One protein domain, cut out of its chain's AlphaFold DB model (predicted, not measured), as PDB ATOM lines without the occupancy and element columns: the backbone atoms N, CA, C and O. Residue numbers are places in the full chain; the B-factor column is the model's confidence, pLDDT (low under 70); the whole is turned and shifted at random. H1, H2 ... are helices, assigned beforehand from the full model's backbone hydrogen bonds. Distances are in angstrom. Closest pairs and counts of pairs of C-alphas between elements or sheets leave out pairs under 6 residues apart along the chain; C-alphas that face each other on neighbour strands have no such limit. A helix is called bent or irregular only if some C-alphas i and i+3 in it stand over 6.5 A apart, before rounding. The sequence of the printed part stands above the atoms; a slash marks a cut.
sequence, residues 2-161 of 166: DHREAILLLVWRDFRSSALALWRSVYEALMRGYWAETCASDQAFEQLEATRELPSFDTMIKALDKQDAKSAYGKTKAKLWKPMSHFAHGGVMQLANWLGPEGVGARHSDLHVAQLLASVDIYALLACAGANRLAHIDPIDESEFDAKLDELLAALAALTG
ATOM      1  N   ASP A   2     -18.578 -32.019   0.249       94.25
ATOM      2  CA  ASP A   2     -17.394 -31.318   0.762       94.25
ATOM      3  C   ASP A   2     -17.096 -31.570   2.244       94.25
ATOM      4  O   ASP A   2     -15.940 -31.653   2.639       94.25
ATOM      5  N   HIS A   3     -18.124 -31.750   3.080       95.62
ATOM      6  CA  HIS A   3     -17.925 -32.084   4.493       95.62
ATOM      7  C   HIS A   3     -17.322 -33.485   4.699       95.62
ATOM      8  O   HIS A   3     -16.538 -33.658   5.627       95.62
ATOM      9  N   ARG A   4     -17.620 -34.472   3.838       95.81
ATOM     10  CA  ARG A   4     -16.934 -35.777   3.857       95.81
ATOM     11  C   ARG A   4     -15.467 -35.615   3.467       95.81
ATOM     12  O   ARG A   4     -14.602 -36.131   4.164       95.81
ATOM     13  N   GLU A   5     -15.182 -34.867   2.404       96.50
ATOM     14  CA  GLU A   5     -13.799 -34.606   1.981       96.50
ATOM     15  C   GLU A   5     -13.004 -33.869   3.067       96.50
ATOM     16  O   GLU A   5     -11.860 -34.215   3.365       96.50
ATOM     17  N   ALA A   6     -13.639 -32.911   3.747       98.19
ATOM     18  CA  ALA A   6     -13.056 -32.249   4.906       98.19
ATOM     19  C   ALA A   6     -12.781 -33.236   6.052       98.19
ATOM     20  O   ALA A   6     -11.714 -33.173   6.654       98.19
ATOM     21  N   ILE A   7     -13.694 -34.173   6.335       98.38
ATOM     22  CA  ILE A   7     -13.474 -35.235   7.331       98.38
ATOM     23  C   ILE A   7     -12.238 -36.070   6.975       98.38
ATOM     24  O   ILE A   7     -11.386 -36.260   7.842       98.38
ATOM     25  N   LEU A   8     -12.096 -36.510   5.720       97.69
ATOM     26  CA  LEU A   8     -10.930 -37.275   5.264       97.69
ATOM     27  C   LEU A   8      -9.625 -36.494   5.456       97.69
ATOM     28  O   LEU A   8      -8.664 -37.015   6.024       97.69
ATOM     29  N   LEU A   9      -9.609 -35.223   5.047       98.38
ATOM     30  CA  LEU A   9      -8.451 -34.346   5.202       98.38
ATOM     31  C   LEU A   9      -8.079 -34.138   6.677       98.38
ATOM     32  O   LEU A   9      -6.901 -34.186   7.032       98.38
ATOM     33  N   LEU A  10      -9.071 -33.908   7.540       98.12
ATOM     34  CA  LEU A  10      -8.867 -33.697   8.973       98.12
ATOM     35  C   LEU A  10      -8.333 -34.961   9.644       98.12
ATOM     36  O   LEU A  10      -7.382 -34.870  10.414       98.12
ATOM     37  N   VAL A  11      -8.885 -36.133   9.324       97.62
ATOM     38  CA  VAL A  11      -8.372 -37.416   9.823       97.62
ATOM     39  C   VAL A  11      -6.929 -37.633   9.371       97.62
ATOM     40  O   VAL A  11      -6.079 -37.960  10.196       97.62
ATOM     41  N   TRP A  12      -6.627 -37.384   8.096       97.25
ATOM     42  CA  TRP A  12      -5.274 -37.531   7.556       97.25
ATOM     43  C   TRP A  12      -4.251 -36.589   8.216       97.25
ATOM     44  O   TRP A  12      -3.074 -36.926   8.330       97.25
ATOM     45  N   ARG A  13      -4.696 -35.421   8.693       97.56
ATOM     46  CA  ARG A  13      -3.884 -34.449   9.444       97.56
ATOM     47  C   ARG A  13      -3.947 -34.625  10.967       97.56
ATOM     48  O   ARG A  13      -3.470 -33.754  11.684       97.56
ATOM     49  N   ASP A  14      -4.529 -35.721  11.448       94.62
ATOM     50  CA  ASP A  14      -4.733 -36.040  12.869       94.62
ATOM     51  C   ASP A  14      -5.636 -35.051  13.646       94.62
ATOM     52  O   ASP A  14      -5.729 -35.066  14.874       94.62
ATOM     53  N   PHE A  15      -6.426 -34.238  12.940       96.25
ATOM     54  CA  PHE A  15      -7.466 -33.370  13.505       96.25
ATOM     55  C   PHE A  15      -8.780 -34.129  13.758       96.25
ATOM     56  O   PHE A  15      -9.870 -33.724  13.340       96.25
ATOM     57  N   ARG A  16      -8.687 -35.245  14.489       95.94
ATOM     58  CA  ARG A  16      -9.786 -36.202  14.723       95.94
ATOM     59  C   ARG A  16     -10.991 -35.594  15.449       95.94
ATOM     60  O   ARG A  16     -12.129 -35.905  15.110       95.94
ATOM     61  N   SER A  17     -10.760 -34.686  16.401       95.25
ATOM     62  CA  SER A  17     -11.829 -33.935  17.085       95.25
ATOM     63  C   SER A  17     -12.702 -33.145  16.117       95.25
ATOM     64  O   SER A  17     -13.926 -33.164  16.230       95.25
ATOM     65  N   SER A  18     -12.069 -32.435  15.184       96.44
ATOM     66  CA  SER A  18     -12.764 -31.625  14.187       96.44
ATOM     67  C   SER A  18     -13.467 -32.511  13.163       96.44
ATOM     68  O   SER A  18     -14.594 -32.217  12.781       96.44
ATOM     69  N   ALA A  19     -12.848 -33.631  12.777       97.69
ATOM     70  CA  ALA A  19     -13.482 -34.623  11.914       97.69
ATOM     71  C   ALA A  19     -14.779 -35.179  12.536       97.69
ATOM     72  O   ALA A  19     -15.826 -35.181  11.892       97.69
ATOM     73  N   LEU A  20     -14.745 -35.577  13.813       96.00
ATOM     74  CA  LEU A  20     -15.925 -36.070  14.537       96.00
ATOM     75  C   LEU A  20     -17.018 -35.003  14.687       96.00
ATOM     76  O   LEU A  20     -18.202 -35.332  14.626       96.00
ATOM     77  N   ALA A  21     -16.646 -33.731  14.844       96.56
ATOM     78  CA  ALA A  21     -17.608 -32.634  14.915       96.56
ATOM     79  C   ALA A  21     -18.404 -32.463  13.606       96.56
ATOM     80  O   ALA A  21     -19.597 -32.161  13.650       96.56
ATOM     81  N   LEU A  22     -17.779 -32.715  12.449       97.62
ATOM     82  CA  LEU A  22     -18.436 -32.638  11.138       97.62
ATOM     83  C   LEU A  22     -19.366 -33.820  10.842       97.62
ATOM     84  O   LEU A  22     -20.201 -33.722   9.939       97.62
ATOM     85  N   TRP A  23     -19.271 -34.920  11.597       96.44
ATOM     86  CA  TRP A  23     -20.084 -36.118  11.372       96.44
ATOM     87  C   TRP A  23     -21.583 -35.802  11.343       96.44
ATOM     88  O   TRP A  23     -22.303 -36.237  10.440       96.44
ATOM     89  N   ARG A  24     -22.038 -34.969  12.290       96.00
ATOM     90  CA  ARG A  24     -23.442 -34.561  12.395       96.00
ATOM     91  C   ARG A  24     -23.929 -33.859  11.132       96.00
ATOM     92  O   ARG A  24     -25.017 -34.162  10.659       96.00
ATOM     93  N   SER A  25     -23.125 -32.952  10.585       96.12
ATOM     94  CA  SER A  25     -23.484 -32.174   9.400       96.12
ATOM     95  C   SER A  25     -23.674 -33.065   8.172       96.12
ATOM     96  O   SER A  25     -24.616 -32.855   7.413       96.12
ATOM     97  N   VAL A  26     -22.830 -34.089   7.995       96.50
ATOM     98  CA  VAL A  26     -22.975 -35.049   6.885       96.50
ATOM     99  C   VAL A  26     -24.248 -35.882   7.050       96.50
ATOM    100  O   VAL A  26     -25.013 -36.023   6.097       96.50
ATOM    101  N   TYR A  27     -24.512 -36.384   8.260       96.06
ATOM    102  CA  TYR A  27     -25.733 -37.142   8.548       96.06
ATOM    103  C   TYR A  27     -27.003 -36.306   8.334       96.06
ATOM    104  O   TYR A  27     -27.953 -36.760   7.695       96.06
ATOM    105  N   GLU A  28     -27.025 -35.070   8.841       95.75
ATOM    106  CA  GLU A  28     -28.172 -34.178   8.673       95.75
ATOM    107  C   GLU A  28     -28.416 -33.841   7.199       95.75
ATOM    108  O   GLU A  28     -29.567 -33.845   6.766       95.75
ATOM    109  N   ALA A  29     -27.357 -33.594   6.423       94.94
ATOM    110  CA  ALA A  29     -27.467 -33.336   4.991       94.94
ATOM    111  C   ALA A  29     -28.077 -34.530   4.238       94.94
ATOM    112  O   ALA A  29     -28.997 -34.331   3.446       94.94
ATOM    113  N   LEU A  30     -27.631 -35.758   4.532       95.31
ATOM    114  CA  LEU A  30     -28.198 -36.975   3.943       95.31
ATOM    115  C   LEU A  30     -29.696 -37.101   4.247       95.31
ATOM    116  O   LEU A  30     -30.502 -37.276   3.339       95.31
ATOM    117  N   MET A  31     -30.083 -36.994   5.520       95.19
ATOM    118  CA  MET A  31     -31.484 -37.153   5.929       95.19
ATOM    119  C   MET A  31     -32.386 -36.050   5.358       95.19
ATOM    120  O   MET A  31     -33.535 -36.314   5.016       95.19
ATOM    121  N   ARG A  32     -31.873 -34.819   5.223       94.25
ATOM    122  CA  ARG A  32     -32.586 -33.723   4.549       94.25
ATOM    123  C   ARG A  32     -32.774 -34.005   3.060       94.25
ATOM    124  O   ARG A  32     -33.857 -33.746   2.550       94.25
ATOM    125  N   GLY A  33     -31.753 -34.550   2.397       93.25
ATOM    126  CA  GLY A  33     -31.832 -34.989   1.005       93.25
ATOM    127  C   GLY A  33     -32.897 -36.065   0.810       93.25
ATOM    128  O   GLY A  33     -33.775 -35.899  -0.028       93.25
ATOM    129  N   TYR A  34     -32.897 -37.099   1.656       93.50
ATOM    130  CA  TYR A  34     -33.944 -38.121   1.625       93.50
ATOM    131  C   TYR A  34     -35.332 -37.546   1.869       93.50
ATOM    132  O   TYR A  34     -36.252 -37.843   1.121       93.50
ATOM    133  N   TRP A  35     -35.497 -36.687   2.877       94.44
ATOM    134  CA  TRP A  35     -36.787 -36.045   3.118       94.44
ATOM    135  C   TRP A  35     -37.258 -35.234   1.903       94.44
ATOM    136  O   TRP A  35     -38.440 -35.286   1.565       94.44
ATOM    137  N   ALA A  36     -36.351 -34.519   1.233       92.06
ATOM    138  CA  ALA A  36     -36.673 -33.772   0.023       92.06
ATOM    139  C   ALA A  36     -37.087 -34.700  -1.131       92.06
ATOM    140  O   ALA A  36     -38.059 -34.406  -1.813       92.06
ATOM    141  N   GLU A  37     -36.398 -35.829  -1.312       90.19
ATOM    142  CA  GLU A  37     -36.705 -36.825  -2.349       90.19
ATOM    143  C   GLU A  37     -38.045 -37.539  -2.100       90.19
ATOM    144  O   GLU A  37     -38.804 -37.769  -3.035       90.19
ATOM    145  N   THR A  38     -38.352 -37.903  -0.849       90.62
ATOM    146  CA  THR A  38     -39.455 -38.834  -0.551       90.62
ATOM    147  C   THR A  38     -40.686 -38.192   0.079       90.62
ATOM    148  O   THR A  38     -41.756 -38.798   0.094       90.62
ATOM    149  N   CYS A  39     -40.545 -37.031   0.722       91.75
ATOM    150  CA  CYS A  39     -41.606 -36.444   1.547       91.75
ATOM    151  C   CYS A  39     -42.006 -35.027   1.142       91.75
ATOM    152  O   CYS A  39     -43.122 -34.619   1.471       91.75
ATOM    153  N   ALA A  40     -41.111 -34.253   0.530       88.94
ATOM    154  CA  ALA A  40     -41.410 -32.877   0.166       88.94
ATOM    155  C   ALA A  40     -42.367 -32.839  -1.034       88.94
ATOM    156  O   ALA A  40     -42.133 -33.479  -2.052       88.94
ATOM    157  N   SER A  41     -43.458 -32.087  -0.896       88.44
ATOM    158  CA  SER A  41     -44.321 -31.719  -2.017       88.44
ATOM    159  C   SER A  41     -43.822 -30.436  -2.677       88.44
ATOM    160  O   SER A  41     -43.077 -29.674  -2.060       88.44
ATOM    161  N   ASP A  42     -44.317 -30.131  -3.876       89.44
ATOM    162  CA  ASP A  42     -44.067 -28.843  -4.542       89.44
ATOM    163  C   ASP A  42     -44.395 -27.660  -3.618       89.44
ATOM    164  O   ASP A  42     -43.594 -26.744  -3.454       89.44
ATOM    165  N   GLN A  43     -45.509 -27.747  -2.883       87.81
ATOM    166  CA  GLN A  43     -45.895 -26.745  -1.886       87.81
ATOM    167  C   GLN A  43     -44.867 -26.598  -0.748       87.81
ATOM    168  O   GLN A  43     -44.674 -25.502  -0.221       87.81
ATOM    169  N   ALA A  44     -44.201 -27.683  -0.343       87.75
ATOM    170  CA  ALA A  44     -43.142 -27.614   0.662       87.75
ATOM    171  C   ALA A  44     -41.914 -26.854   0.131       87.75
ATOM    172  O   ALA A  44     -41.274 -26.130   0.897       87.75
ATOM    173  N   PHE A  45     -41.613 -26.973  -1.165       88.38
ATOM    174  CA  PHE A  45     -40.557 -26.196  -1.814       88.38
ATOM    175  C   PHE A  45     -40.950 -24.727  -1.994       88.38
ATOM    176  O   PHE A  45     -40.153 -23.857  -1.655       88.38
ATOM    177  N   GLU A  46     -42.186 -24.434  -2.402       91.62
ATOM    178  CA  GLU A  46     -42.704 -23.058  -2.464       91.62
ATOM    179  C   GLU A  46     -42.622 -22.366  -1.096       91.62
ATOM    180  O   GLU A  46     -42.173 -21.222  -0.978       91.62
ATOM    181  N   GLN A  47     -43.009 -23.074  -0.030       89.56
ATOM    182  CA  GLN A  47     -42.912 -22.547   1.326       89.56
ATOM    183  C   GLN A  47     -41.455 -22.318   1.737       89.56
ATOM    184  O   GLN A  47     -41.152 -21.270   2.303       89.56
ATOM    185  N   LEU A  48     -40.553 -23.252   1.423       90.94
ATOM    186  CA  LEU A  48     -39.120 -23.096   1.671       90.94
ATOM    187  C   LEU A  48     -38.537 -21.886   0.925       90.94
ATOM    188  O   LEU A  48     -37.724 -21.157   1.493       90.94
ATOM    189  N   GLU A  49     -38.929 -21.646  -0.325       92.25
ATOM    190  CA  GLU A  49     -38.480 -20.479  -1.088       92.25
ATOM    191  C   GLU A  49     -38.960 -19.168  -0.458       92.25
ATOM    192  O   GLU A  49     -38.182 -18.212  -0.356       92.25
ATOM    193  N   ALA A  50     -40.209 -19.145   0.015       94.88
ATOM    194  CA  ALA A  50     -40.820 -17.979   0.640       94.88
ATOM    195  C   ALA A  50     -40.249 -17.673   2.036       94.88
ATOM    196  O   ALA A  50     -39.983 -16.512   2.347       94.88
ATOM    197  N   THR A  51     -40.060 -18.688   2.885       95.00
ATOM    198  CA  THR A  51     -39.647 -18.499   4.288       95.00
ATOM    199  C   THR A  51     -38.148 -18.646   4.505       95.00
ATOM    200  O   THR A  51     -37.627 -18.144   5.496       95.00
ATOM    201  N   ARG A  52     -37.442 -19.330   3.595       92.50
ATOM    202  CA  ARG A  52     -36.063 -19.817   3.787       92.50
ATOM    203  C   ARG A  52     -35.914 -20.760   4.982       92.50
ATOM    204  O   ARG A  52     -34.804 -20.975   5.465       92.50
ATOM    205  N   GLU A  53     -37.013 -21.362   5.431       91.31
ATOM    206  CA  GLU A  53     -37.034 -22.277   6.565       91.31
ATOM    207  C   GLU A  53     -37.339 -23.701   6.112       91.31
ATOM    208  O   GLU A  53     -38.358 -23.988   5.487       91.31
ATOM    209  N   LEU A  54     -36.456 -24.622   6.489       90.44
ATOM    210  CA  LEU A  54     -36.728 -26.050   6.409       90.44
ATOM    211  C   LEU A  54     -37.520 -26.497   7.644       90.44
ATOM    212  O   LEU A  54     -37.288 -25.973   8.739       90.44
ATOM    213  N   PRO A  55     -38.360 -27.543   7.529       92.44
ATOM    214  CA  PRO A  55     -38.896 -28.218   8.700       92.44
ATOM    215  C   PRO A  55     -37.794 -28.615   9.687       92.44
ATOM    216  O   PRO A  55     -36.639 -28.871   9.317       92.44
ATOM    217  N   SER A  56     -38.161 -28.710  10.966       94.56
ATOM    218  CA  SER A  56     -37.230 -29.204  11.980       94.56
ATOM    219  C   SER A  56     -36.722 -30.601  11.606       94.56
ATOM    220  O   SER A  56     -37.448 -31.398  11.005       94.56
ATOM    221  N   PHE A  57     -35.490 -30.921  12.002       94.88
ATOM    222  CA  PHE A  57     -34.908 -32.235  11.728       94.88
ATOM    223  C   PHE A  57     -35.792 -33.376  12.260       94.88
ATOM    224  O   PHE A  57     -36.012 -34.382  11.593       94.88
ATOM    225  N   ASP A  58     -36.393 -33.179  13.434       95.56
ATOM    226  CA  ASP A  58     -37.347 -34.107  14.041       95.56
ATOM    227  C   ASP A  58     -38.607 -34.299  13.200       95.56
ATOM    228  O   ASP A  58     -39.096 -35.421  13.078       95.56
ATOM    229  N   THR A  59     -39.129 -33.216  12.623       95.06
ATOM    230  CA  THR A  59     -40.280 -33.264  11.715       95.06
ATOM    231  C   THR A  59     -39.947 -34.076  10.469       95.06
ATOM    232  O   THR A  59     -40.742 -34.929  10.080       95.06
ATOM    233  N   MET A  60     -38.769 -33.857   9.881       95.56
ATOM    234  CA  MET A  60     -38.325 -34.576   8.683       95.56
ATOM    235  C   MET A  60     -38.176 -36.074   8.939       95.56
ATOM    236  O   MET A  60     -38.733 -36.881   8.201       95.56
ATOM    237  N   ILE A  61     -37.501 -36.453  10.027       96.06
ATOM    238  CA  ILE A  61     -37.293 -37.863  10.388       96.06
ATOM    239  C   ILE A  61     -38.624 -38.572  10.657       96.06
ATOM    240  O   ILE A  61     -38.835 -39.681  10.180       96.06
ATOM    241  N   LYS A  62     -39.568 -37.913  11.343       94.69
ATOM    242  CA  LYS A  62     -40.918 -38.465  11.546       94.69
ATOM    243  C   LYS A  62     -41.699 -38.624  10.242       94.69
ATOM    244  O   LYS A  62     -42.544 -39.507  10.163       94.69
ATOM    245  N   ALA A  63     -41.495 -37.743   9.264       94.44
ATOM    246  CA  ALA A  63     -42.126 -37.874   7.954       94.44
ATOM    247  C   ALA A  63     -41.533 -39.060   7.179       94.44
ATOM    248  O   ALA A  63     -42.296 -39.850   6.632       94.44
ATOM    249  N   LEU A  64     -40.210 -39.234   7.224       94.75
ATOM    250  CA  LEU A  64     -39.515 -40.376   6.626       94.75
ATOM    251  C   LEU A  64     -39.979 -41.715   7.220       94.75
ATOM    252  O   LEU A  64     -40.386 -42.601   6.476       94.75
ATOM    253  N   ASP A  65     -40.031 -41.832   8.553       93.88
ATOM    254  CA  ASP A  65     -40.522 -43.045   9.235       93.88
ATOM    255  C   ASP A  65     -41.986 -43.386   8.871       93.88
ATOM    256  O   ASP A  65     -42.407 -44.537   8.973       93.88
ATOM    257  N   LYS A  66     -42.795 -42.393   8.467       93.50
ATOM    258  CA  LYS A  66     -44.183 -42.616   8.022       93.50
ATOM    259  C   LYS A  66     -44.279 -43.130   6.588       93.50
ATOM    260  O   LYS A  66     -45.256 -43.809   6.289       93.50
ATOM    261  N   GLN A  67     -43.327 -42.779   5.719       91.19
ATOM    262  CA  GLN A  67     -43.312 -43.252   4.329       91.19
ATOM    263  C   GLN A  67     -42.954 -44.734   4.248       91.19
ATOM    264  O   GLN A  67     -43.505 -45.463   3.430       91.19
ATOM    265  N   ASP A  68     -42.082 -45.195   5.143       85.50
ATOM    266  CA  ASP A  68     -41.746 -46.605   5.270       85.50
ATOM    267  C   ASP A  68     -41.691 -47.005   6.746       85.50
ATOM    268  O   ASP A  68     -40.720 -46.735   7.449       85.50
ATOM    269  N   ALA A  69     -42.722 -47.709   7.215       71.94
ATOM    270  CA  ALA A  69     -42.798 -48.180   8.598       71.94
ATOM    271  C   ALA A  69     -41.714 -49.216   8.961       71.94
ATOM    272  O   ALA A  69     -41.500 -49.485  10.147       71.94
ATOM    273  N   LYS A  70     -41.047 -49.822   7.967       75.06
ATOM    274  CA  LYS A  70     -39.897 -50.711   8.182       75.06
ATOM    275  C   LYS A  70     -38.580 -49.945   8.253       75.06
ATOM    276  O   LYS A  70     -37.603 -50.492   8.766       75.06
ATOM    277  N   SER A  71     -38.558 -48.693   7.800       79.06
ATOM    278  CA  SER A  71     -37.368 -47.863   7.869       79.06
ATOM    279  C   SER A  71     -36.938 -47.615   9.316       79.06
ATOM    280  O   SER A  71     -37.719 -47.641  10.273       79.06
ATOM    281  N   ALA A  72     -35.636 -47.420   9.494       85.56
ATOM    282  CA  ALA A  72     -35.020 -47.263  10.803       85.56
ATOM    283  C   ALA A  72     -34.572 -45.819  11.077       85.56
ATOM    284  O   ALA A  72     -33.726 -45.628  11.950       85.56
ATOM    285  N   TYR A  73     -35.095 -44.798  10.382       92.12
ATOM    286  CA  TYR A  73     -34.570 -43.426  10.487       92.12
ATOM    287  C   TYR A  73     -34.667 -42.883  11.915       92.12
ATOM    288  O   TYR A  73     -33.660 -42.446  12.482       92.12
ATOM    289  N   GLY A  74     -35.837 -42.993  12.550       92.12
ATOM    290  CA  GLY A  74     -36.038 -42.584  13.939       92.12
ATOM    291  C   GLY A  74     -35.179 -43.371  14.932       92.12
ATOM    292  O   GLY A  74     -34.596 -42.785  15.850       92.12
ATOM    293  N   LYS A  75     -35.029 -44.687  14.723       91.31
ATOM    294  CA  LYS A  75     -34.175 -45.556  15.558       91.31
ATOM    295  C   LYS A  75     -32.698 -45.173  15.429       91.31
ATOM    296  O   LYS A  75     -32.002 -45.060  16.438       91.31
ATOM    297  N   THR A  76     -32.229 -44.943  14.207       90.69
ATOM    298  CA  THR A  76     -30.861 -44.518  13.899       90.69
ATOM    299  C   THR A  76     -30.572 -43.156  14.512       90.69
ATOM    300  O   THR A  76     -29.585 -43.009  15.236       90.69
ATOM    301  N   LYS A  77     -31.476 -42.180  14.346       94.00
ATOM    302  CA  LYS A  77     -31.360 -40.879  15.010       94.00
ATOM    303  C   LYS A  77     -31.279 -41.035  16.527       94.00
ATOM    304  O   LYS A  77     -30.388 -40.459  17.141       94.00
ATOM    305  N   ALA A  78     -32.169 -41.812  17.147       92.44
ATOM    306  CA  ALA A  78     -32.181 -41.987  18.601       92.44
ATOM    307  C   ALA A  78     -30.842 -42.519  19.145       92.44
ATOM    308  O   ALA A  78     -30.408 -42.103  20.219       92.44
ATOM    309  N   LYS A  79     -30.166 -43.390  18.385       90.69
ATOM    310  CA  LYS A  79     -28.840 -43.920  18.734       90.69
ATOM    311  C   LYS A  79     -27.717 -42.902  18.519       90.69
ATOM    312  O   LYS A  79     -26.859 -42.754  19.384       90.69
ATOM    313  N   LEU A  80     -27.705 -42.207  17.381       90.94
ATOM    314  CA  LEU A  80     -26.540 -41.429  16.940       90.94
ATOM    315  C   LEU A  80     -26.591 -39.947  17.333       90.94
ATOM    316  O   LEU A  80     -25.549 -39.315  17.497       90.94
ATOM    317  N   TRP A  81     -27.785 -39.374  17.507       94.38
ATOM    318  CA  TRP A  81     -27.973 -37.925  17.636       94.38
ATOM    319  C   TRP A  81     -27.229 -37.315  18.821       94.38
ATOM    320  O   TRP A  81     -26.551 -36.296  18.680       94.38
ATOM    321  N   LYS A  82     -27.332 -37.941  19.999       94.25
ATOM    322  CA  LYS A  82     -26.671 -37.455  21.216       94.25
ATOM    323  C   LYS A  82     -25.141 -37.559  21.120       94.25
ATOM    324  O   LYS A  82     -24.500 -36.534  21.354       94.25
ATOM    325  N   PRO A  83     -24.546 -38.705  20.727       92.12
ATOM    326  CA  PRO A  83     -23.113 -38.786  20.444       92.12
ATOM    327  C   PRO A  83     -22.623 -37.719  19.459       92.12
ATOM    328  O   PRO A  83     -21.718 -36.953  19.787       92.12
ATOM    329  N   MET A  84     -23.275 -37.591  18.300       95.38
ATOM    330  CA  MET A  84     -22.917 -36.591  17.288       95.38
ATOM    331  C   MET A  84     -23.021 -35.157  17.823       95.38
ATOM    332  O   MET A  84     -22.167 -34.322  17.543       95.38
ATOM    333  N   SER A  85     -24.034 -34.869  18.643       96.19
ATOM    334  CA  SER A  85     -24.191 -33.560  19.289       96.19
ATOM    335  C   SER A  85     -23.094 -33.275  20.311       96.19
ATOM    336  O   SER A  85     -22.634 -32.140  20.405       96.19
ATOM    337  N   HIS A  86     -22.649 -34.282  21.067       96.38
ATOM    338  CA  HIS A  86     -21.517 -34.113  21.974       96.38
ATOM    339  C   HIS A  86     -20.238 -33.772  21.206       96.38
ATOM    340  O   HIS A  86     -19.515 -32.882  21.638       96.38
ATOM    341  N   PHE A  87     -19.971 -34.423  20.072       95.38
ATOM    342  CA  PHE A  87     -18.805 -34.094  19.250       95.38
ATOM    343  C   PHE A  87     -18.906 -32.694  18.632       95.38
ATOM    344  O   PHE A  87     -17.966 -31.911  18.735       95.38
ATOM    345  N   ALA A  88     -20.067 -32.339  18.076       96.44
ATOM    346  CA  ALA A  88     -20.277 -31.051  17.417       96.44
ATOM    347  C   ALA A  88     -20.236 -29.843  18.374       96.44
ATOM    348  O   ALA A  88     -19.774 -28.772  17.992       96.44
ATOM    349  N   HIS A  89     -20.716 -29.997  19.613       95.56
ATOM    350  CA  HIS A  89     -20.877 -28.886  20.561       95.56
ATOM    351  C   HIS A  89     -19.906 -28.928  21.751       95.56
ATOM    352  O   HIS A  89     -20.117 -28.223  22.734       95.56
ATOM    353  N   GLY A  90     -18.861 -29.762  21.701       92.19
ATOM    354  CA  GLY A  90     -17.890 -29.860  22.800       92.19
ATOM    355  C   GLY A  90     -18.455 -30.498  24.074       92.19
ATOM    356  O   GLY A  90     -18.002 -30.206  25.176       92.19
ATOM    357  N   GLY A  91     -19.464 -31.359  23.938       92.81
ATOM    358  CA  GLY A  91     -20.063 -32.099  25.044       92.81
ATOM    359  C   GLY A  91     -19.136 -33.168  25.628       92.81
ATOM    360  O   GLY A  91     -18.010 -33.384  25.180       92.81
ATOM    361  N   VAL A  92     -19.641 -33.902  26.623       92.62
ATOM    362  CA  VAL A  92     -18.825 -34.810  27.450       92.62
ATOM    363  C   VAL A  92     -18.044 -35.860  26.653       92.62
ATOM    364  O   VAL A  92     -16.915 -36.160  27.017       92.62
ATOM    365  N   MET A  93     -18.583 -36.387  25.545       91.00
ATOM    366  CA  MET A  93     -17.841 -37.352  24.716       91.00
ATOM    367  C   MET A  93     -16.670 -36.701  23.976       91.00
ATOM    368  O   MET A  93     -15.622 -37.324  23.868       91.00
ATOM    369  N   GLN A  94     -16.804 -35.453  23.516       92.38
ATOM    370  CA  GLN A  94     -15.676 -34.714  22.942       92.38
ATOM    371  C   GLN A  94     -14.611 -34.485  24.015       92.38
ATOM    372  O   GLN A  94     -13.454 -34.826  23.807       92.38
ATOM    373  N   LEU A  95     -15.011 -33.986  25.192       92.50
ATOM    374  CA  LEU A  95     -14.095 -33.722  26.307       92.50
ATOM    375  C   LEU A  95     -13.382 -34.989  26.793       92.50
ATOM    376  O   LEU A  95     -12.185 -34.955  27.060       92.50
ATOM    377  N   ALA A  96     -14.080 -36.123  26.846       91.56
ATOM    378  CA  ALA A  96     -13.494 -37.402  27.232       91.56
ATOM    379  C   ALA A  96     -12.361 -37.851  26.290       91.56
ATOM    380  O   ALA A  96     -11.450 -38.538  26.735       91.56
ATOM    381  N   ASN A  97     -12.362 -37.422  25.021       91.75
ATOM    382  CA  ASN A  97     -11.266 -37.690  24.083       91.75
ATOM    383  C   ASN A  97     -10.060 -36.745  24.252       91.75
ATOM    384  O   ASN A  97      -9.081 -36.879  23.519       91.75
ATOM    385  N   TRP A  98     -10.114 -35.809  25.202       93.25
ATOM    386  CA  TRP A  98      -8.997 -34.936  25.572       93.25
ATOM    387  C   TRP A  98      -8.448 -35.215  26.969       93.25
ATOM    388  O   TRP A  98      -7.347 -34.778  27.286       93.25
ATOM    389  N   LEU A  99      -9.199 -35.919  27.814       92.81
ATOM    390  CA  LEU A  99      -8.848 -36.154  29.210       92.81
ATOM    391  C   LEU A  99      -8.288 -37.565  29.396       92.81
ATOM    392  O   LEU A  99      -8.846 -38.544  28.903       92.81
ATOM    393  N   GLY A 100      -7.207 -37.692  30.160       89.25
ATOM    394  CA  GLY A 100      -6.729 -38.988  30.626       89.25
ATOM    395  C   GLY A 100      -5.799 -38.884  31.833       89.25
ATOM    396  O   GLY A 100      -5.530 -37.779  32.302       89.25
ATOM    397  N   PRO A 101      -5.296 -40.027  32.338       89.69
ATOM    398  CA  PRO A 101      -4.463 -40.069  33.545       89.69
ATOM    399  C   PRO A 101      -3.195 -39.211  33.448       89.69
ATOM    400  O   PRO A 101      -2.793 -38.597  34.426       89.69
ATOM    401  N   GLU A 102      -2.622 -39.112  32.245       91.62
ATOM    402  CA  GLU A 102      -1.416 -38.319  31.946       91.62
ATOM    403  C   GLU A 102      -1.712 -36.828  31.681       91.62
ATOM    404  O   GLU A 102      -0.848 -36.089  31.220       91.62
ATOM    405  N   GLY A 103      -2.952 -36.377  31.903       92.06
ATOM    406  CA  GLY A 103      -3.387 -35.004  31.650       92.06
ATOM    407  C   GLY A 103      -4.146 -34.817  30.335       92.06
ATOM    408  O   GLY A 103      -4.819 -35.729  29.841       92.06
ATOM    409  N   VAL A 104      -4.082 -33.593  29.800       93.75
ATOM    410  CA  VAL A 104      -4.851 -33.153  28.624       93.75
ATOM    411  C   VAL A 104      -4.081 -33.436  27.332       93.75
ATOM    412  O   VAL A 104      -2.963 -32.960  27.161       93.75
ATOM    413  N   GLY A 105      -4.691 -34.167  26.399       90.56
ATOM    414  CA  GLY A 105      -4.120 -34.469  25.084       90.56
ATOM    415  C   GLY A 105      -5.076 -35.273  24.203       90.56
ATOM    416  O   GLY A 105      -6.004 -35.897  24.707       90.56
ATOM    417  N   ALA A 106      -4.862 -35.256  22.884       89.75
ATOM    418  CA  ALA A 106      -5.728 -35.948  21.931       89.75
ATOM    419  C   ALA A 106      -5.676 -37.476  22.128       89.75
ATOM    420  O   ALA A 106      -4.609 -38.083  22.077       89.75
ATOM    421  N   ARG A 107      -6.840 -38.097  22.355       90.19
ATOM    422  CA  ARG A 107      -6.992 -39.528  22.691       90.19
ATOM    423  C   ARG A 107      -8.103 -40.225  21.893       90.19
ATOM    424  O   ARG A 107      -8.659 -41.226  22.334       90.19
ATOM    425  N   HIS A 108      -8.441 -39.700  20.718       91.62
ATOM    426  CA  HIS A 108      -9.447 -40.298  19.836       91.62
ATOM    427  C   HIS A 108      -8.960 -41.654  19.327       91.62
ATOM    428  O   HIS A 108      -7.935 -41.723  18.648       91.62
ATOM    429  N   SER A 109      -9.700 -42.720  19.627       90.75
ATOM    430  CA  SER A 109      -9.325 -44.071  19.209       90.75
ATOM    431  C   SER A 109      -9.348 -44.224  17.687       90.75
ATOM    432  O   SER A 109     -10.224 -43.680  17.009       90.75
ATOM    433  N   ASP A 110      -8.418 -45.019  17.151       93.00
ATOM    434  CA  ASP A 110      -8.428 -45.403  15.732       93.00
ATOM    435  C   ASP A 110      -9.737 -46.106  15.359       93.00
ATOM    436  O   ASP A 110     -10.263 -45.899  14.271       93.00
ATOM    437  N   LEU A 111     -10.313 -46.870  16.292       91.44
ATOM    438  CA  LEU A 111     -11.605 -47.526  16.108       91.44
ATOM    439  C   LEU A 111     -12.736 -46.519  15.853       91.44
ATOM    440  O   LEU A 111     -13.506 -46.699  14.914       91.44
ATOM    441  N   HIS A 112     -12.835 -45.446  16.647       88.94
ATOM    442  CA  HIS A 112     -13.856 -44.415  16.431       88.94
ATOM    443  C   HIS A 112     -13.640 -43.664  15.117       88.94
ATOM    444  O   HIS A 112     -14.609 -43.313  14.447       88.94
ATOM    445  N   VAL A 113     -12.383 -43.435  14.730       94.81
ATOM    446  CA  VAL A 113     -12.064 -42.833  13.431       94.81
ATOM    447  C   VAL A 113     -12.482 -43.762  12.292       94.81
ATOM    448  O   VAL A 113     -13.148 -43.314  11.368       94.81
ATOM    449  N   ALA A 114     -12.178 -45.057  12.372       95.31
ATOM    450  CA  ALA A 114     -12.589 -46.032  11.367       95.31
ATOM    451  C   ALA A 114     -14.123 -46.122  11.246       95.31
ATOM    452  O   ALA A 114     -14.655 -46.123  10.139       95.31
ATOM    453  N   GLN A 115     -14.844 -46.124  12.373       93.62
ATOM    454  CA  GLN A 115     -16.313 -46.101  12.392       93.62
ATOM    455  C   GLN A 115     -16.885 -44.822  11.768       93.62
ATOM    456  O   GLN A 115     -17.867 -44.891  11.026       93.62
ATOM    457  N   LEU A 116     -16.278 -43.663  12.048       95.31
ATOM    458  CA  LEU A 116     -16.637 -42.394  11.415       95.31
ATOM    459  C   LEU A 116     -16.482 -42.490   9.895       95.31
ATOM    460  O   LEU A 116     -17.434 -42.185   9.181       95.31
ATOM    461  N   LEU A 117     -15.312 -42.929   9.418       96.56
ATOM    462  CA  LEU A 117     -15.005 -43.052   7.991       96.56
ATOM    463  C   LEU A 117     -15.991 -43.982   7.279       96.56
ATOM    464  O   LEU A 117     -16.635 -43.566   6.319       96.56
ATOM    465  N   ALA A 118     -16.207 -45.186   7.815       95.50
ATOM    466  CA  ALA A 118     -17.172 -46.131   7.260       95.50
ATOM    467  C   ALA A 118     -18.599 -45.553   7.233       95.50
ATOM    468  O   ALA A 118     -19.321 -45.713   6.252       95.50
ATOM    469  N   SER A 119     -19.001 -44.819   8.278       94.88
ATOM    470  CA  SER A 119     -20.320 -44.175   8.319       94.88
ATOM    471  C   SER A 119     -20.472 -43.103   7.239       94.88
ATOM    472  O   SER A 119     -21.491 -43.067   6.553       94.88
ATOM    473  N   VAL A 120     -19.482 -42.218   7.072       96.19
ATOM    474  CA  VAL A 120     -19.579 -41.129   6.085       96.19
ATOM    475  C   VAL A 120     -19.428 -41.620   4.648       96.19
ATOM    476  O   VAL A 120     -19.969 -40.980   3.749       96.19
ATOM    477  N   ASP A 121     -18.770 -42.759   4.429       95.31
ATOM    478  CA  ASP A 121     -18.723 -43.432   3.130       95.31
ATOM    479  C   ASP A 121     -20.089 -43.988   2.738       95.31
ATOM    480  O   ASP A 121     -20.552 -43.730   1.628       95.31
ATOM    481  N   ILE A 122     -20.784 -44.647   3.674       95.00
ATOM    482  CA  ILE A 122     -22.176 -45.066   3.466       95.00
ATOM    483  C   ILE A 122     -23.039 -43.841   3.158       95.00
ATOM    484  O   ILE A 122     -23.791 -43.841   2.188       95.00
ATOM    485  N   TYR A 123     -22.913 -42.761   3.936       95.50
ATOM    486  CA  TYR A 123     -23.719 -41.558   3.711       95.50
ATOM    487  C   TYR A 123     -23.456 -40.924   2.346       95.50
ATOM    488  O   TYR A 123     -24.394 -40.460   1.702       95.50
ATOM    489  N   ALA A 124     -22.204 -40.905   1.895       93.31
ATOM    490  CA  ALA A 124     -21.864 -40.391   0.579       93.31
ATOM    491  C   ALA A 124     -22.405 -41.274  -0.541       93.31
ATOM    492  O   ALA A 124     -23.002 -40.739  -1.469       93.31
ATOM    493  N   LEU A 125     -22.263 -42.599  -0.437       93.00
ATOM    494  CA  LEU A 125     -22.808 -43.534  -1.423       93.00
ATOM    495  C   LEU A 125     -24.324 -43.344  -1.581       93.00
ATOM    496  O   LEU A 125     -24.816 -43.146  -2.691       93.00
ATOM    497  N   LEU A 126     -25.049 -43.315  -0.460       93.06
ATOM    498  CA  LEU A 126     -26.496 -43.106  -0.422       93.06
ATOM    499  C   LEU A 126     -26.910 -41.748  -1.009       93.06
ATOM    500  O   LEU A 126     -27.843 -41.671  -1.810       93.06
ATOM    501  N   ALA A 127     -26.207 -40.677  -0.637       92.81
ATOM    502  CA  ALA A 127     -26.489 -39.337  -1.138       92.81
ATOM    503  C   ALA A 127     -26.192 -39.196  -2.638       92.81
ATOM    504  O   ALA A 127     -26.968 -38.561  -3.347       92.81
ATOM    505  N   CYS A 128     -25.100 -39.785  -3.133       89.88
ATOM    506  CA  CYS A 128     -24.766 -39.787  -4.557       89.88
ATOM    507  C   CYS A 128     -25.807 -40.563  -5.369       89.88
ATOM    508  O   CYS A 128     -26.262 -40.069  -6.397       89.88
ATOM    509  N   ALA A 129     -26.244 -41.729  -4.885       89.44
ATOM    510  CA  ALA A 129     -27.308 -42.488  -5.536       89.44
ATOM    511  C   ALA A 129     -28.626 -41.692  -5.598       89.44
ATOM    512  O   ALA A 129     -29.248 -41.624  -6.655       89.44
ATOM    513  N   GLY A 130     -29.019 -41.032  -4.501       89.44
ATOM    514  CA  GLY A 130     -30.192 -40.148  -4.488       89.44
ATOM    515  C   GLY A 130     -30.063 -38.956  -5.435       89.44
ATOM    516  O   GLY A 130     -30.984 -38.669  -6.196       89.44
ATOM    517  N   ALA A 131     -28.901 -38.300  -5.461       88.75
ATOM    518  CA  ALA A 131     -28.645 -37.196  -6.380       88.75
ATOM    519  C   ALA A 131     -28.735 -37.635  -7.852       88.75
ATOM    520  O   ALA A 131     -29.347 -36.931  -8.650       88.75
ATOM    521  N   ASN A 132     -28.191 -38.805  -8.203       88.38
ATOM    522  CA  ASN A 132     -28.275 -39.340  -9.564       88.38
ATOM    523  C   ASN A 132     -29.721 -39.636  -9.976       88.38
ATOM    524  O   ASN A 132     -30.120 -39.250 -11.075       88.38
ATOM    525  N   ARG A 133     -30.523 -40.244  -9.085       86.62
ATOM    526  CA  ARG A 133     -31.955 -40.486  -9.333       86.62
ATOM    527  C   ARG A 133     -32.705 -39.188  -9.624       86.62
ATOM    528  O   ARG A 133     -33.449 -39.120 -10.597       86.62
ATOM    529  N   LEU A 134     -32.473 -38.154  -8.814       85.62
ATOM    530  CA  LEU A 134     -33.089 -36.835  -8.989       85.62
ATOM    531  C   LEU A 134     -32.607 -36.113 -10.254       85.62
ATOM    532  O   LEU A 134     -33.364 -35.356 -10.855       85.62
ATOM    533  N   ALA A 135     -31.358 -36.332 -10.662       87.75
ATOM    534  CA  ALA A 135     -30.779 -35.723 -11.854       87.75
ATOM    535  C   ALA A 135     -31.137 -36.455 -13.159       87.75
ATOM    536  O   ALA A 135     -30.731 -35.998 -14.227       87.75
ATOM    537  N   HIS A 136     -31.858 -37.583 -13.091       84.44
ATOM    538  CA  HIS A 136     -32.131 -38.465 -14.234       84.44
ATOM    539  C   HIS A 136     -30.863 -38.864 -15.010       84.44
ATOM    540  O   HIS A 136     -30.905 -39.091 -16.218       84.44
ATOM    541  N   ILE A 137     -29.729 -38.924 -14.310       84.50
ATOM    542  CA  ILE A 137     -28.504 -39.529 -14.827       84.50
ATOM    543  C   ILE A 137     -28.750 -41.036 -14.838       84.50
ATOM    544  O   ILE A 137     -29.397 -41.534 -13.911       84.50
ATOM    545  N   ASP A 138     -28.265 -41.731 -15.875       74.75
ATOM    546  CA  ASP A 138     -28.421 -43.182 -16.007       74.75
ATOM    547  C   ASP A 138     -28.210 -43.858 -14.646       74.75
ATOM    548  O   ASP A 138     -27.235 -43.536 -13.949       74.75
ATOM    549  N   PRO A 139     -29.151 -44.718 -14.216       65.88
ATOM    550  CA  PRO A 139     -29.073 -45.317 -12.902       65.88
ATOM    551  C   PRO A 139     -27.729 -46.030 -12.767       65.88
ATOM    552  O   PRO A 139     -27.285 -46.727 -13.680       65.88
ATOM    553  N   ILE A 140     -27.080 -45.826 -11.618       70.25
ATOM    554  CA  ILE A 140     -25.982 -46.699 -11.198       70.25
ATOM    555  C   ILE A 140     -26.531 -48.121 -11.300       70.25
ATOM    556  O   ILE A 140     -27.668 -48.345 -10.882       70.25
ATOM    557  N   ASP A 141     -25.758 -49.042 -11.877       83.94
ATOM    558  CA  ASP A 141     -26.136 -50.452 -11.908       83.94
ATOM    559  C   ASP A 141     -26.542 -50.866 -10.486       83.94
ATOM    560  O   ASP A 141     -25.733 -50.792  -9.557       83.94
ATOM    561  N   GLU A 142     -27.818 -51.220 -10.303       83.94
ATOM    562  CA  GLU A 142     -28.384 -51.503  -8.980       83.94
ATOM    563  C   GLU A 142     -27.591 -52.612  -8.284       83.94
ATOM    564  O   GLU A 142     -27.354 -52.539  -7.082       83.94
ATOM    565  N   SER A 143     -27.076 -53.578  -9.052       87.62
ATOM    566  CA  SER A 143     -26.251 -54.658  -8.514       87.62
ATOM    567  C   SER A 143     -24.875 -54.181  -8.041       87.62
ATOM    568  O   SER A 143     -24.376 -54.669  -7.026       87.62
ATOM    569  N   GLU A 144     -24.269 -53.207  -8.726       88.56
ATOM    570  CA  GLU A 144     -23.002 -52.596  -8.311       88.56
ATOM    571  C   GLU A 144     -23.193 -51.733  -7.057       88.56
ATOM    572  O   GLU A 144     -22.391 -51.796  -6.121       88.56
ATOM    573  N   PHE A 145     -24.279 -50.957  -7.016       90.31
ATOM    574  CA  PHE A 145     -24.639 -50.151  -5.855       90.31
ATOM    575  C   PHE A 145     -24.886 -51.023  -4.619       90.31
ATOM    576  O   PHE A 145     -24.287 -50.761  -3.573       90.31
ATOM    577  N   ASP A 146     -25.714 -52.061  -4.745       91.06
ATOM    578  CA  ASP A 146     -26.050 -52.965  -3.643       91.06
ATOM    579  C   ASP A 146     -24.804 -53.698  -3.140       91.06
ATOM    580  O   ASP A 146     -24.539 -53.709  -1.938       91.06
ATOM    581  N   ALA A 147     -23.961 -54.205  -4.048       92.94
ATOM    582  CA  ALA A 147     -22.697 -54.838  -3.676       92.94
ATOM    583  C   ALA A 147     -21.786 -53.883  -2.890       92.94
ATOM    584  O   ALA A 147     -21.169 -54.281  -1.896       92.94
ATOM    585  N   LYS A 148     -21.711 -52.608  -3.302       93.50
ATOM    586  CA  LYS A 148     -20.889 -51.622  -2.595       93.50
ATOM    587  C   LYS A 148     -21.481 -51.235  -1.245       93.50
ATOM    588  O   LYS A 148     -20.735 -51.043  -0.281       93.50
ATOM    589  N   LEU A 149     -22.801 -51.112  -1.163       93.75
ATOM    590  CA  LEU A 149     -23.498 -50.827   0.083       93.75
ATOM    591  C   LEU A 149     -23.297 -51.967   1.090       93.75
ATOM    592  O   LEU A 149     -22.933 -51.698   2.236       93.75
ATOM    593  N   ASP A 150     -23.442 -53.218   0.655       94.25
ATOM    594  CA  ASP A 150     -23.228 -54.407   1.480       94.25
ATOM    595  C   ASP A 150     -21.788 -54.503   1.996       94.25
ATOM    596  O   ASP A 150     -21.571 -54.763   3.181       94.25
ATOM    597  N   GLU A 151     -20.794 -54.223   1.145       94.56
ATOM    598  CA  GLU A 151     -19.381 -54.163   1.542       94.56
ATOM    599  C   GLU A 151     -19.160 -53.156   2.684       94.56
ATOM    600  O   GLU A 151     -18.540 -53.474   3.705       94.56
ATOM    601  N   LEU A 152     -19.697 -51.941   2.539       94.06
ATOM    602  CA  LEU A 152     -19.540 -50.879   3.534       94.06
ATOM    603  C   LEU A 152     -20.301 -51.182   4.831       94.06
ATOM    604  O   LEU A 152     -19.786 -50.930   5.926       94.06
ATOM    605  N   LEU A 153     -21.506 -51.747   4.731       93.25
ATOM    606  CA  LEU A 153     -22.288 -52.173   5.890       93.25
ATOM    607  C   LEU A 153     -21.584 -53.299   6.651       93.25
ATOM    608  O   LEU A 153     -21.525 -53.249   7.881       93.25
ATOM    609  N   ALA A 154     -20.995 -54.269   5.950       92.44
ATOM    610  CA  ALA A 154     -20.207 -55.337   6.559       92.44
ATOM    611  C   ALA A 154     -18.954 -54.790   7.266       92.44
ATOM    612  O   ALA A 154     -18.655 -55.194   8.394       92.44
ATOM    613  N   ALA A 155     -18.257 -53.827   6.656       92.00
ATOM    614  CA  ALA A 155     -17.114 -53.161   7.277       92.00
ATOM    615  C   ALA A 155     -17.518 -52.409   8.560       92.00
ATOM    616  O   ALA A 155     -16.872 -52.555   9.600       92.00
ATOM    617  N   LEU A 156     -18.621 -51.654   8.529       92.50
ATOM    618  CA  LEU A 156     -19.136 -50.957   9.710       92.50
ATOM    619  C   LEU A 156     -19.601 -51.934  10.807       92.50
ATOM    620  O   LEU A 156     -19.351 -51.705  11.994       92.50
ATOM    621  N   ALA A 157     -20.244 -53.038  10.429       90.56
ATOM    622  CA  ALA A 157     -20.668 -54.102  11.338       90.56
ATOM    623  C   ALA A 157     -19.466 -54.713  12.086       90.56
ATOM    624  O   ALA A 157     -19.462 -54.783  13.318       90.56
ATOM    625  N   ALA A 158     -18.391 -55.039  11.360       90.69
ATOM    626  CA  ALA A 158     -17.150 -55.552  11.938       90.69
ATOM    627  C   ALA A 158     -16.510 -54.575  12.945       90.69
ATOM    628  O   ALA A 158     -15.999 -55.000  13.980       90.69
ATOM    629  N   LEU A 159     -16.586 -53.265  12.685       89.25
ATOM    630  CA  LEU A 159     -16.057 -52.228  13.578       89.25
ATOM    631  C   LEU A 159     -16.930 -51.973  14.813       89.25
ATOM    632  O   LEU A 159     -16.441 -51.457  15.817       89.25
ATOM    633  N   THR A 160     -18.226 -52.270  14.751       82.25
ATOM    634  CA  THR A 160     -19.176 -52.011  15.848       82.25
ATOM    635  C   THR A 160     -19.434 -53.236  16.722       82.25
ATOM    636  O   THR A 160     -20.056 -53.111  17.775       82.25
ATOM    637  N   GLY A 161     -18.944 -54.413  16.317       72.62
ATOM    638  CA  GLY A 161     -19.205 -55.675  17.012       72.62
ATOM    639  C   GLY A 161     -20.658 -56.151  16.889       72.62
ATOM    640  O   GLY A 161     -21.060 -57.065  17.605       72.62
TER     641      GLY A 161
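What this domain is: This is residues 2 to 161 of the 166 residues of an uncharacterized protein of Acidovorax avenae subsp. avenae (UniProt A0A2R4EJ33). The core is a bundle of three helices, H1, H2 and H7, with H8 folded back along the side of H7 away from H2, and the hairpin of H4 and H5 packed on another side of H2. At one end residues 46 to 52, of which 46 to 51 belong to H3, stick out; at the other end lie short H6 and the loop of residues 97 to 109. The printed part has 160 residues with eight named helices, H1 to H8 in chain order, and no named strand: an all helix domain. It is compact, with a radius of gyration of the C-alphas of 17.5 A, and spans 57 by 39 by 29 A.

How they stand to each other: Begin with H1, residues 2 to 12, which makes a hairpin with H2, residues 16 to 38; their closest C-alphas, of Ile 7 and Ala 19, are 4.6 A apart. H2 is the hub, touching four helices. H3, residues 42 to 51, touches no helix. H4, residues 57 to 67, touches residues 28 to 38 of H2 at a steep tilt of 46 degrees, closest at the C-alphas of Trp 35 and Met 60, 6.0 A. H4 makes a hairpin with H5, residues 73 to 88, closest at the C-alphas of Ile 61 and Gly 74, 6.0 A. Residues 81 to 88 of H5 touch H2, closest at the C-alphas of Ala 21 and Ala 88, 4.0 A. H6, residues 92 to 96, touches H5 only at the corner, closest at the C-alphas of Phe 87 and Gln 94, 4.9 A. H7, residues 110 to 134, touches H2 at a shallow tilt of 26 degrees, the same way, closest at the C-alphas of Leu 30 and Ala 127, 5.9 A. H8, residues 142 to 160, makes a hairpin with H7, closest at the C-alphas of Ala 118 and Leu 156, 5.8 A; H8 and H2 are apart. Every O i to N i+4 pair is within hydrogen-bond range in H1, H3, H4, H6, H7 and H8, against 17 of 19 in H2 and 10 of 12 in H5.

Where its parts are: Find C-alpha 2 at (-17.394, -31.318, 0.762), where H1 begins. H2 runs 33.5 A and is irregular, only just: C-alphas 21 and 24 are 6.6 A apart. H5 runs 20.1 A, is irregular, with C-alphas 79 and 82 7.3 A apart, and has a kink of 47 degrees near residue 80. H7 runs 36.0 A from C-alpha 110 at (-8.428, -45.403, 15.732). H8 runs 26.5 A to C-alpha 160 at (-19.176, -52.011, 15.848).

The domain as a whole: The two C-alphas farthest apart, of Gln 43 and Glu 102, are 57.1 A apart. The link from H6 to H7, 13 residues, is long. The printed part has no cut; its mean pLDDT is 91.9, and Pro 139 is under 70.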